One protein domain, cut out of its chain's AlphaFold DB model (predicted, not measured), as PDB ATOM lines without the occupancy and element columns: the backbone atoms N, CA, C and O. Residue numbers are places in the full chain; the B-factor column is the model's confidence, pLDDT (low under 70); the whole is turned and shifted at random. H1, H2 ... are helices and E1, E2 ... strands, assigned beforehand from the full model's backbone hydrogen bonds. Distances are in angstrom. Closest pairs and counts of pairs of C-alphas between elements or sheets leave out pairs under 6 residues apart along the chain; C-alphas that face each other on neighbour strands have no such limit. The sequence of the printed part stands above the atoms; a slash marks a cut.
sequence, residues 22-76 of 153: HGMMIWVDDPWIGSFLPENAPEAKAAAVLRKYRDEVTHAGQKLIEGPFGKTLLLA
ATOM      1  N   HIS A  22      32.735 109.639 -48.687       94.00
ATOM      2  CA  HIS A  22      31.355 109.174 -48.911       94.00
ATOM      3  C   HIS A  22      30.271 110.003 -48.181       94.00
ATOM      4  O   HIS A  22      29.218 109.480 -47.812       94.00
ATOM      5  N   GLY A  23      30.529 111.289 -47.942       93.62
ATOM      6  CA  GLY A  23      29.594 112.215 -47.317       93.62
ATOM      7  C   GLY A  23      29.373 113.461 -48.162       93.62
ATOM      8  O   GLY A  23      30.093 113.740 -49.118       93.62
ATOM      9  N   MET A  24      28.360 114.230 -47.786       94.56
ATOM     10  CA  MET A  24      28.089 115.532 -48.379       94.56
ATOM     11  C   MET A  24      28.564 116.645 -47.444       94.56
ATOM     12  O   MET A  24      28.356 116.566 -46.238       94.56
ATOM     13  N   MET A  25      29.163 117.704 -47.983       96.06
ATOM     14  CA  MET A  25      29.499 118.915 -47.230       96.06
ATOM     15  C   MET A  25      28.505 120.022 -47.572       96.06
ATOM     16  O   MET A  25      28.241 120.260 -48.750       96.06
ATOM     17  N   ILE A  26      27.970 120.712 -46.568       95.94
ATOM     18  CA  ILE A  26      27.034 121.822 -46.776       95.94
ATOM     19  C   ILE A  26      27.255 122.923 -45.743       95.94
ATOM     20  O   ILE A  26      27.597 122.672 -44.585       95.94
ATOM     21  N   TRP A  27      27.057 124.166 -46.165       97.00
ATOM     22  CA  TRP A  27      27.066 125.303 -45.260       97.00
ATOM     23  C   TRP A  27      25.838 125.267 -44.347       97.00
ATOM     24  O   TRP A  27      24.717 125.058 -44.802       97.00
ATOM     25  N   VAL A  28      26.031 125.496 -43.050       95.44
ATOM     26  CA  VAL A  28      24.939 125.453 -42.063       95.44
ATOM     27  C   VAL A  28      23.850 126.513 -42.303       95.44
ATOM     28  O   VAL A  28      22.712 126.338 -41.859       95.44
ATOM     29  N   ASP A  29      24.168 127.572 -43.051       94.44
ATOM     30  CA  ASP A  29      23.211 128.616 -43.426       94.44
ATOM     31  C   ASP A  29      22.801 128.548 -44.906       94.44
ATOM     32  O   ASP A  29      22.203 129.498 -45.415       94.44
ATOM     33  N   ASP A  30      23.092 127.436 -45.589       94.56
ATOM     34  CA  ASP A  30      22.653 127.223 -46.966       94.56
ATOM     35  C   ASP A  30      21.117 127.333 -47.075       94.56
ATOM     36  O   ASP A  30      20.406 126.787 -46.219       94.56
ATOM     37  N   PRO A  31      20.565 127.999 -48.108       91.88
ATOM     38  CA  PRO A  31      19.118 128.122 -48.287       91.88
ATOM     39  C   PRO A  31      18.369 126.784 -48.296       91.88
ATOM     40  O   PRO A  31      17.180 126.749 -47.981       91.88
ATOM     41  N   TRP A  32      19.036 125.686 -48.665       90.00
ATOM     42  CA  TRP A  32      18.443 124.354 -48.767       90.00
ATOM     43  C   TRP A  32      18.709 123.475 -47.544       90.00
ATOM     44  O   TRP A  32      18.303 122.314 -47.532       90.00
ATOM     45  N   ILE A  33      19.326 124.010 -46.481       89.81
ATOM     46  CA  ILE A  33      19.719 123.229 -45.298       89.81
ATOM     47  C   ILE A  33      18.561 122.432 -44.683       89.81
ATOM     48  O   ILE A  33      18.768 121.330 -44.179       89.81
ATOM     49  N   GLY A  34      17.329 122.948 -44.773       87.19
ATOM     50  CA  GLY A  34      16.126 122.280 -44.279       87.19
ATOM     51  C   GLY A  34      15.907 120.886 -44.877       87.19
ATOM     52  O   GLY A  34      15.470 119.990 -44.159       87.19
ATOM     53  N   SER A  35      16.278 120.672 -46.144       87.75
ATOM     54  CA  SER A  35      16.163 119.378 -46.833       87.75
ATOM     55  C   SER A  35      17.177 118.341 -46.351       87.75
ATOM     56  O   SER A  35      17.012 117.159 -46.627       87.75
ATOM     57  N   PHE A  36      18.218 118.764 -45.633       86.75
ATOM     58  CA  PHE A  36      19.287 117.896 -45.134       86.75
ATOM     59  C   PHE A  36      19.140 117.562 -43.648       86.75
ATOM     60  O   PHE A  36      19.953 116.828 -43.085       86.75
ATOM     61  N   LEU A  37      18.096 118.080 -43.000       83.88
ATOM     62  CA  LEU A  37      17.779 117.748 -41.619       83.88
ATOM     63  C   LEU A  37      17.045 116.400 -41.549       83.88
ATOM     64  O   LEU A  37      16.229 116.104 -42.419       83.88
ATOM     65  N   PRO A  38      17.281 115.591 -40.503       75.25
ATOM     66  CA  PRO A  38      16.520 114.362 -40.283       75.25
ATOM     67  C   PRO A  38      15.003 114.654 -40.197       75.25
ATOM     68  O   PRO A  38      14.582 115.547 -39.457       75.25
ATOM     69  N   GLU A  39      14.196 113.926 -40.981       70.12
ATOM     70  CA  GLU A  39      12.798 114.262 -41.320       70.12
ATOM     71  C   GLU A  39      11.753 114.193 -40.173       70.12
ATOM     72  O   GLU A  39      11.919 113.516 -39.156       70.12
ATOM     73  N   ASN A  40      10.617 114.871 -40.436       53.44
ATOM     74  CA  ASN A  40       9.295 114.910 -39.768       53.44
ATOM     75  C   ASN A  40       9.126 115.723 -38.470       53.44
ATOM     76  O   ASN A  40       8.274 115.432 -37.628       53.44
ATOM     77  N   ALA A  41       9.883 116.804 -38.312       56.06
ATOM     78  CA  ALA A  41       9.635 117.804 -37.277       56.06
ATOM     79  C   ALA A  41       8.733 118.949 -37.799       56.06
ATOM     80  O   ALA A  41       8.990 119.440 -38.895       56.06
ATOM     81  N   PRO A  42       7.733 119.437 -37.029       66.62
ATOM     82  CA  PRO A  42       7.058 120.703 -37.335       66.62
ATOM     83  C   PRO A  42       8.082 121.824 -37.566       66.62
ATOM     84  O   PRO A  42       9.131 121.825 -36.921       66.62
ATOM     85  N   GLU A  43       7.774 122.800 -38.420       69.75
ATOM     86  CA  GLU A  43       8.691 123.884 -38.825       69.75
ATOM     87  C   GLU A  43       9.399 124.571 -37.636       69.75
ATOM     88  O   GLU A  43      10.613 124.771 -37.647       69.75
ATOM     89  N   ALA A  44       8.678 124.814 -36.536       67.25
ATOM     90  CA  ALA A  44       9.240 125.381 -35.304       67.25
ATOM     91  C   ALA A  44      10.352 124.515 -34.671       67.25
ATOM     92  O   ALA A  44      11.321 125.030 -34.112       67.25
ATOM     93  N   LYS A  45      10.240 123.187 -34.770       78.94
ATOM     94  CA  LYS A  45      11.258 122.245 -34.294       78.94
ATOM     95  C   LYS A  45      12.443 122.186 -35.264       78.94
ATOM     96  O   LYS A  45      13.573 122.099 -34.791       78.94
ATOM     97  N   ALA A  46      12.221 122.317 -36.574       79.81
ATOM     98  CA  ALA A  46      13.308 122.448 -37.549       79.81
ATOM     99  C   ALA A  46      14.144 123.717 -37.294       79.81
ATOM    100  O   ALA A  46      15.369 123.641 -37.229       79.81
ATOM    101  N   ALA A  47      13.496 124.856 -37.026       84.50
ATOM    102  CA  ALA A  47      14.179 126.105 -36.685       84.50
ATOM    103  C   ALA A  47      15.025 125.990 -35.400       84.50
ATOM    104  O   ALA A  47      16.174 126.436 -35.364       84.50
ATOM    105  N   ALA A  48      14.496 125.346 -34.354       87.75
ATOM    106  CA  ALA A  48      15.244 125.109 -33.118       87.75
ATOM    107  C   ALA A  48      16.459 124.186 -33.332       87.75
ATOM    108  O   ALA A  48      17.529 124.433 -32.770       87.75
ATOM    109  N   VAL A  49      16.312 123.147 -34.160       88.44
ATOM    110  CA  VAL A  49      17.411 122.243 -34.536       88.44
ATOM    111  C   VAL A  49      18.482 122.988 -35.329       88.44
ATOM    112  O   VAL A  49      19.659 122.868 -35.002       88.44
ATOM    113  N   LEU A  50      18.092 123.806 -36.310       90.12
ATOM    114  CA  LEU A  50      19.030 124.615 -37.090       90.12
ATOM    115  C   LEU A  50      19.804 125.589 -36.217       90.12
ATOM    116  O   LEU A  50      21.020 125.676 -36.344       90.12
ATOM    117  N   ARG A  51      19.127 126.276 -35.292       92.12
ATOM    118  CA  ARG A  51      19.800 127.162 -34.340       92.12
ATOM    119  C   ARG A  51      20.851 126.408 -33.527       92.12
ATOM    120  O   ARG A  51      21.989 126.851 -33.447       92.12
ATOM    121  N   LYS A  52      20.495 125.235 -32.998       93.25
ATOM    122  CA  LYS A  52      21.438 124.369 -32.282       93.25
ATOM    123  C   LYS A  52      22.626 123.964 -33.165       93.25
ATOM    124  O   LYS A  52      23.758 123.974 -32.698       93.25
ATOM    125  N   TYR A  53      22.385 123.594 -34.422       94.31
ATOM    126  CA  TYR A  53      23.452 123.185 -35.340       94.31
ATOM    127  C   TYR A  53      24.375 124.347 -35.695       94.31
ATOM    128  O   TYR A  53      25.584 124.145 -35.713       94.31
ATOM    129  N   ARG A  54      23.831 125.551 -35.900       94.62
ATOM    130  CA  ARG A  54      24.619 126.778 -36.075       94.62
ATOM    131  C   ARG A  54      25.523 127.009 -34.875       94.62
ATOM    132  O   ARG A  54      26.726 127.119 -35.061       94.62
ATOM    133  N   ASP A  55      24.970 126.970 -33.662       95.06
ATOM    134  CA  ASP A  55      25.753 127.150 -32.438       95.06
ATOM    135  C   ASP A  55      26.888 126.113 -32.350       95.06
ATOM    136  O   ASP A  55      28.045 126.472 -32.139       95.06
ATOM    137  N   GLU A  56      26.604 124.828 -32.574       95.06
ATOM    138  CA  GLU A  56      27.624 123.771 -32.534       95.06
ATOM    139  C   GLU A  56      28.708 123.947 -33.611       95.06
ATOM    140  O   GLU A  56      29.897 123.801 -33.318       95.06
ATOM    141  N   VAL A  57      28.320 124.306 -34.838       95.31
ATOM    142  CA  VAL A  57      29.241 124.554 -35.955       95.31
ATOM    143  C   VAL A  57      30.098 125.797 -35.706       95.31
ATOM    144  O   VAL A  57      31.300 125.753 -35.948       95.31
ATOM    145  N   THR A  58      29.536 126.878 -35.160       91.69
ATOM    146  CA  THR A  58      30.292 128.089 -34.800       91.69
ATOM    147  C   THR A  58      31.371 127.800 -33.756       91.69
ATOM    148  O   THR A  58      32.458 128.362 -33.838       91.69
ATOM    149  N   HIS A  59      31.106 126.909 -32.796       89.44
ATOM    150  CA  HIS A  59      32.074 126.583 -31.743       89.44
ATOM    151  C   HIS A  59      33.108 125.527 -32.167       89.44
ATOM    152  O   HIS A  59      34.267 125.616 -31.769       89.44
ATOM    153  N   ALA A  60      32.707 124.513 -32.942       90.50
ATOM    154  CA  ALA A  60      33.566 123.377 -33.300       90.50
ATOM    155  C   ALA A  60      34.170 123.456 -34.716       90.50
ATOM    156  O   ALA A  60      34.979 122.600 -35.092       90.50
ATOM    157  N   GLY A  61      33.746 124.432 -35.523       90.81
ATOM    158  CA  GLY A  61      34.084 124.605 -36.940       90.81
ATOM    159  C   GLY A  61      33.292 123.698 -37.889       90.81
ATOM    160  O   GLY A  61      33.048 124.067 -39.036       90.81
ATOM    161  N   GLN A  62      32.863 122.522 -37.422       95.38
ATOM    162  CA  GLN A  62      32.062 121.576 -38.198       95.38
ATOM    163  C   GLN A  62      31.149 120.724 -37.316       95.38
ATOM    164  O   GLN A  62      31.416 120.535 -36.127       95.38
ATOM    165  N   LYS A  63      30.119 120.132 -37.921       94.88
ATOM    166  CA  LYS A  63      29.250 119.145 -37.276       94.88
ATOM    167  C   LYS A  63      28.857 118.045 -38.253       94.88
ATOM    168  O   LYS A  63      28.232 118.321 -39.268       94.88
ATOM    169  N   LEU A  64      29.150 116.796 -37.907       94.94
ATOM    170  CA  LEU A  64      28.648 115.641 -38.645       94.94
ATOM    171  C   LEU A  64      27.216 115.316 -38.201       94.94
ATOM    172  O   LEU A  64      26.936 115.247 -36.998       94.94
ATOM    173  N   ILE A  65      26.320 115.120 -39.163       93.12
ATOM    174  CA  ILE A  65      24.944 114.669 -38.953       93.12
ATOM    175  C   ILE A  65      24.628 113.494 -39.879       93.12
ATOM    176  O   ILE A  65      25.245 113.337 -40.930       93.12
ATOM    177  N   GLU A  66      23.629 112.708 -39.492       91.44
ATOM    178  CA  GLU A  66      22.989 111.734 -40.373       91.44
ATOM    179  C   GLU A  66      21.685 112.357 -40.884       91.44
ATOM    180  O   GLU A  66      20.771 112.629 -40.095       91.44
ATOM    181  N   GLY A  67      21.647 112.676 -42.176       84.88
ATOM    182  CA  GLY A  67      20.502 113.287 -42.844       84.88
ATOM    183  C   GLY A  67      19.756 112.293 -43.741       84.88
ATOM    184  O   GLY A  67      20.145 111.131 -43.847       84.88
ATOM    185  N   PRO A  68      18.705 112.741 -44.448       88.19
ATOM    186  CA  PRO A  68      17.957 111.896 -45.384       88.19
ATOM    187  C   PRO A  68      18.805 111.393 -46.566       88.19
ATOM    188  O   PRO A  68      18.461 110.393 -47.189       88.19
ATOM    189  N   PHE A  69      19.933 112.050 -46.848       87.88
ATOM    190  CA  PHE A  69      20.889 111.665 -47.892       87.88
ATOM    191  C   PHE A  69      22.150 110.986 -47.337       87.88
ATOM    192  O   PHE A  69      23.143 110.848 -48.046       87.88
ATOM    193  N   GLY A  70      22.117 110.566 -46.070       91.44
ATOM    194  CA  GLY A  70      23.234 109.923 -45.392       91.44
ATOM    195  C   GLY A  70      24.151 110.900 -44.652       91.44
ATOM    196  O   GLY A  70      23.728 111.971 -44.191       91.44
ATOM    197  N   LYS A  71      25.432 110.525 -44.557       94.31
ATOM    198  CA  LYS A  71      26.477 111.274 -43.851       94.31
ATOM    199  C   LYS A  71      26.626 112.690 -44.414       94.31
ATOM    200  O   LYS A  71      27.038 112.876 -45.557       94.31
ATOM    201  N   THR A  72      26.330 113.697 -43.594       94.94
ATOM    202  CA  THR A  72      26.399 115.110 -43.982       94.94
ATOM    203  C   THR A  72      27.246 115.906 -42.993       94.94
ATOM    204  O   THR A  72      26.970 115.934 -41.794       94.94
ATOM    205  N   LEU A  73      28.285 116.574 -43.489       96.25
ATOM    206  CA  LEU A  73      29.140 117.474 -42.731       96.25
ATOM    207  C   LEU A  73      28.656 118.918 -42.891       96.25
ATOM    208  O   LEU A  73      28.740 119.506 -43.969       96.25
ATOM    209  N   LEU A  74      28.182 119.497 -41.794       96.56
ATOM    210  CA  LEU A  74      27.832 120.907 -41.707       96.56
ATOM    211  C   LEU A  74      29.084 121.741 -41.434       96.56
ATOM    212  O   LEU A  74      29.833 121.440 -40.500       96.56
ATOM    213  N   LEU A  75      29.271 122.802 -42.213       97.19
ATOM    214  CA  LEU A  75      30.399 123.729 -42.116       97.19
ATOM    215  C   LEU A  75      29.926 125.148 -41.794       97.19
ATOM    216  O   LEU A  75      28.810 125.540 -42.138       97.19
ATOM    217  N   ALA A  76      30.789 125.927 -41.136       96.06
ATOM    218  CA  ALA A  76      30.519 127.330 -40.795       96.06
ATOM    219  C   ALA A  76      30.513 128.259 -42.022       96.06
ATOM    220  O   ALA A  76      29.982 129.366 -41.962       96.06
TER     221      ALA A  76
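Overview. This is residues 22 to 76 of the 153 residues of a protein of Rhizobium leguminosarum (UniProt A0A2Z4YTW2). A small sheet of three strands has one long helix, H2, over one face, running slantwise to the strands; H2 meets the sheet mainly with its residues 53 to 60, and its earlier part reaches out beyond the sheet. The short helix H1, residues 33 to 36, comes between E1 and H2 along the chain and only grazes the sheet. The printed part has 55 residues with two named helices and three named strands, in the order E1 H1 H2 E2 E3. The sheet is mixed, in the order E1 E3 E2, and the class is mixed, helices and strands, in two layers, H2 on one face of the sheet. The whole is compact, with a radius of gyration of the C-alphas of 10.3 A and spans of 27 by 24 by 17 A.

Arrangement. Start at the inner strand E3, residues 70 to 75. Beside it runs the edge strand E2, residues 62 to 67, antiparallel at 153 degrees; the two form a hairpin, and you will find N 65 and O 72 within hydrogen-bond range at 2.8 A. The other edge strand, E1, residues 24 to 27, is parallel to E3 at 32 degrees, with N 73 and O 24 within hydrogen-bond range at 2.7 A. Now look to H2, residues 43 to 60, which is on the sheet at a height over the sheet of 10.9 A. It lies over E3 and E2, and its line and that of E3 stand at 39 degrees on the local plane. Its closest C-alphas to E2 are those of Val 57 and Lys 63, 5.6 A apart. H1, residues 33 to 36, is close to H2 but not clearly touching it; the closest C-alphas, of Gly 34 and Ala 46, are 7.3 A apart. In H2 every O i to N i+4 pair is within hydrogen-bond range; H1 is too short for such a pair.

Along the chain. Find C-alpha 24 at (28.089, 115.532, -48.379), where E1 begins; it is 10.3 A long, and H1 is 5.4 A. From C-alpha 43 at (8.691, 123.884, -38.825), H2 runs 25.5 A. E2 measures 15.0 A, and E3 measures 15.9 A, ending at C-alpha 75 at (30.399, 123.729, -42.116).

Size, cuts and confidence. The C-alphas farthest apart are those of His 22 and Ala 44, at 30.6 A. The printed part has no cut, and no link is long. Look for low confidence at residues 40 to 44, where pLDDT is under 70; the mean of the printed part is 88.4.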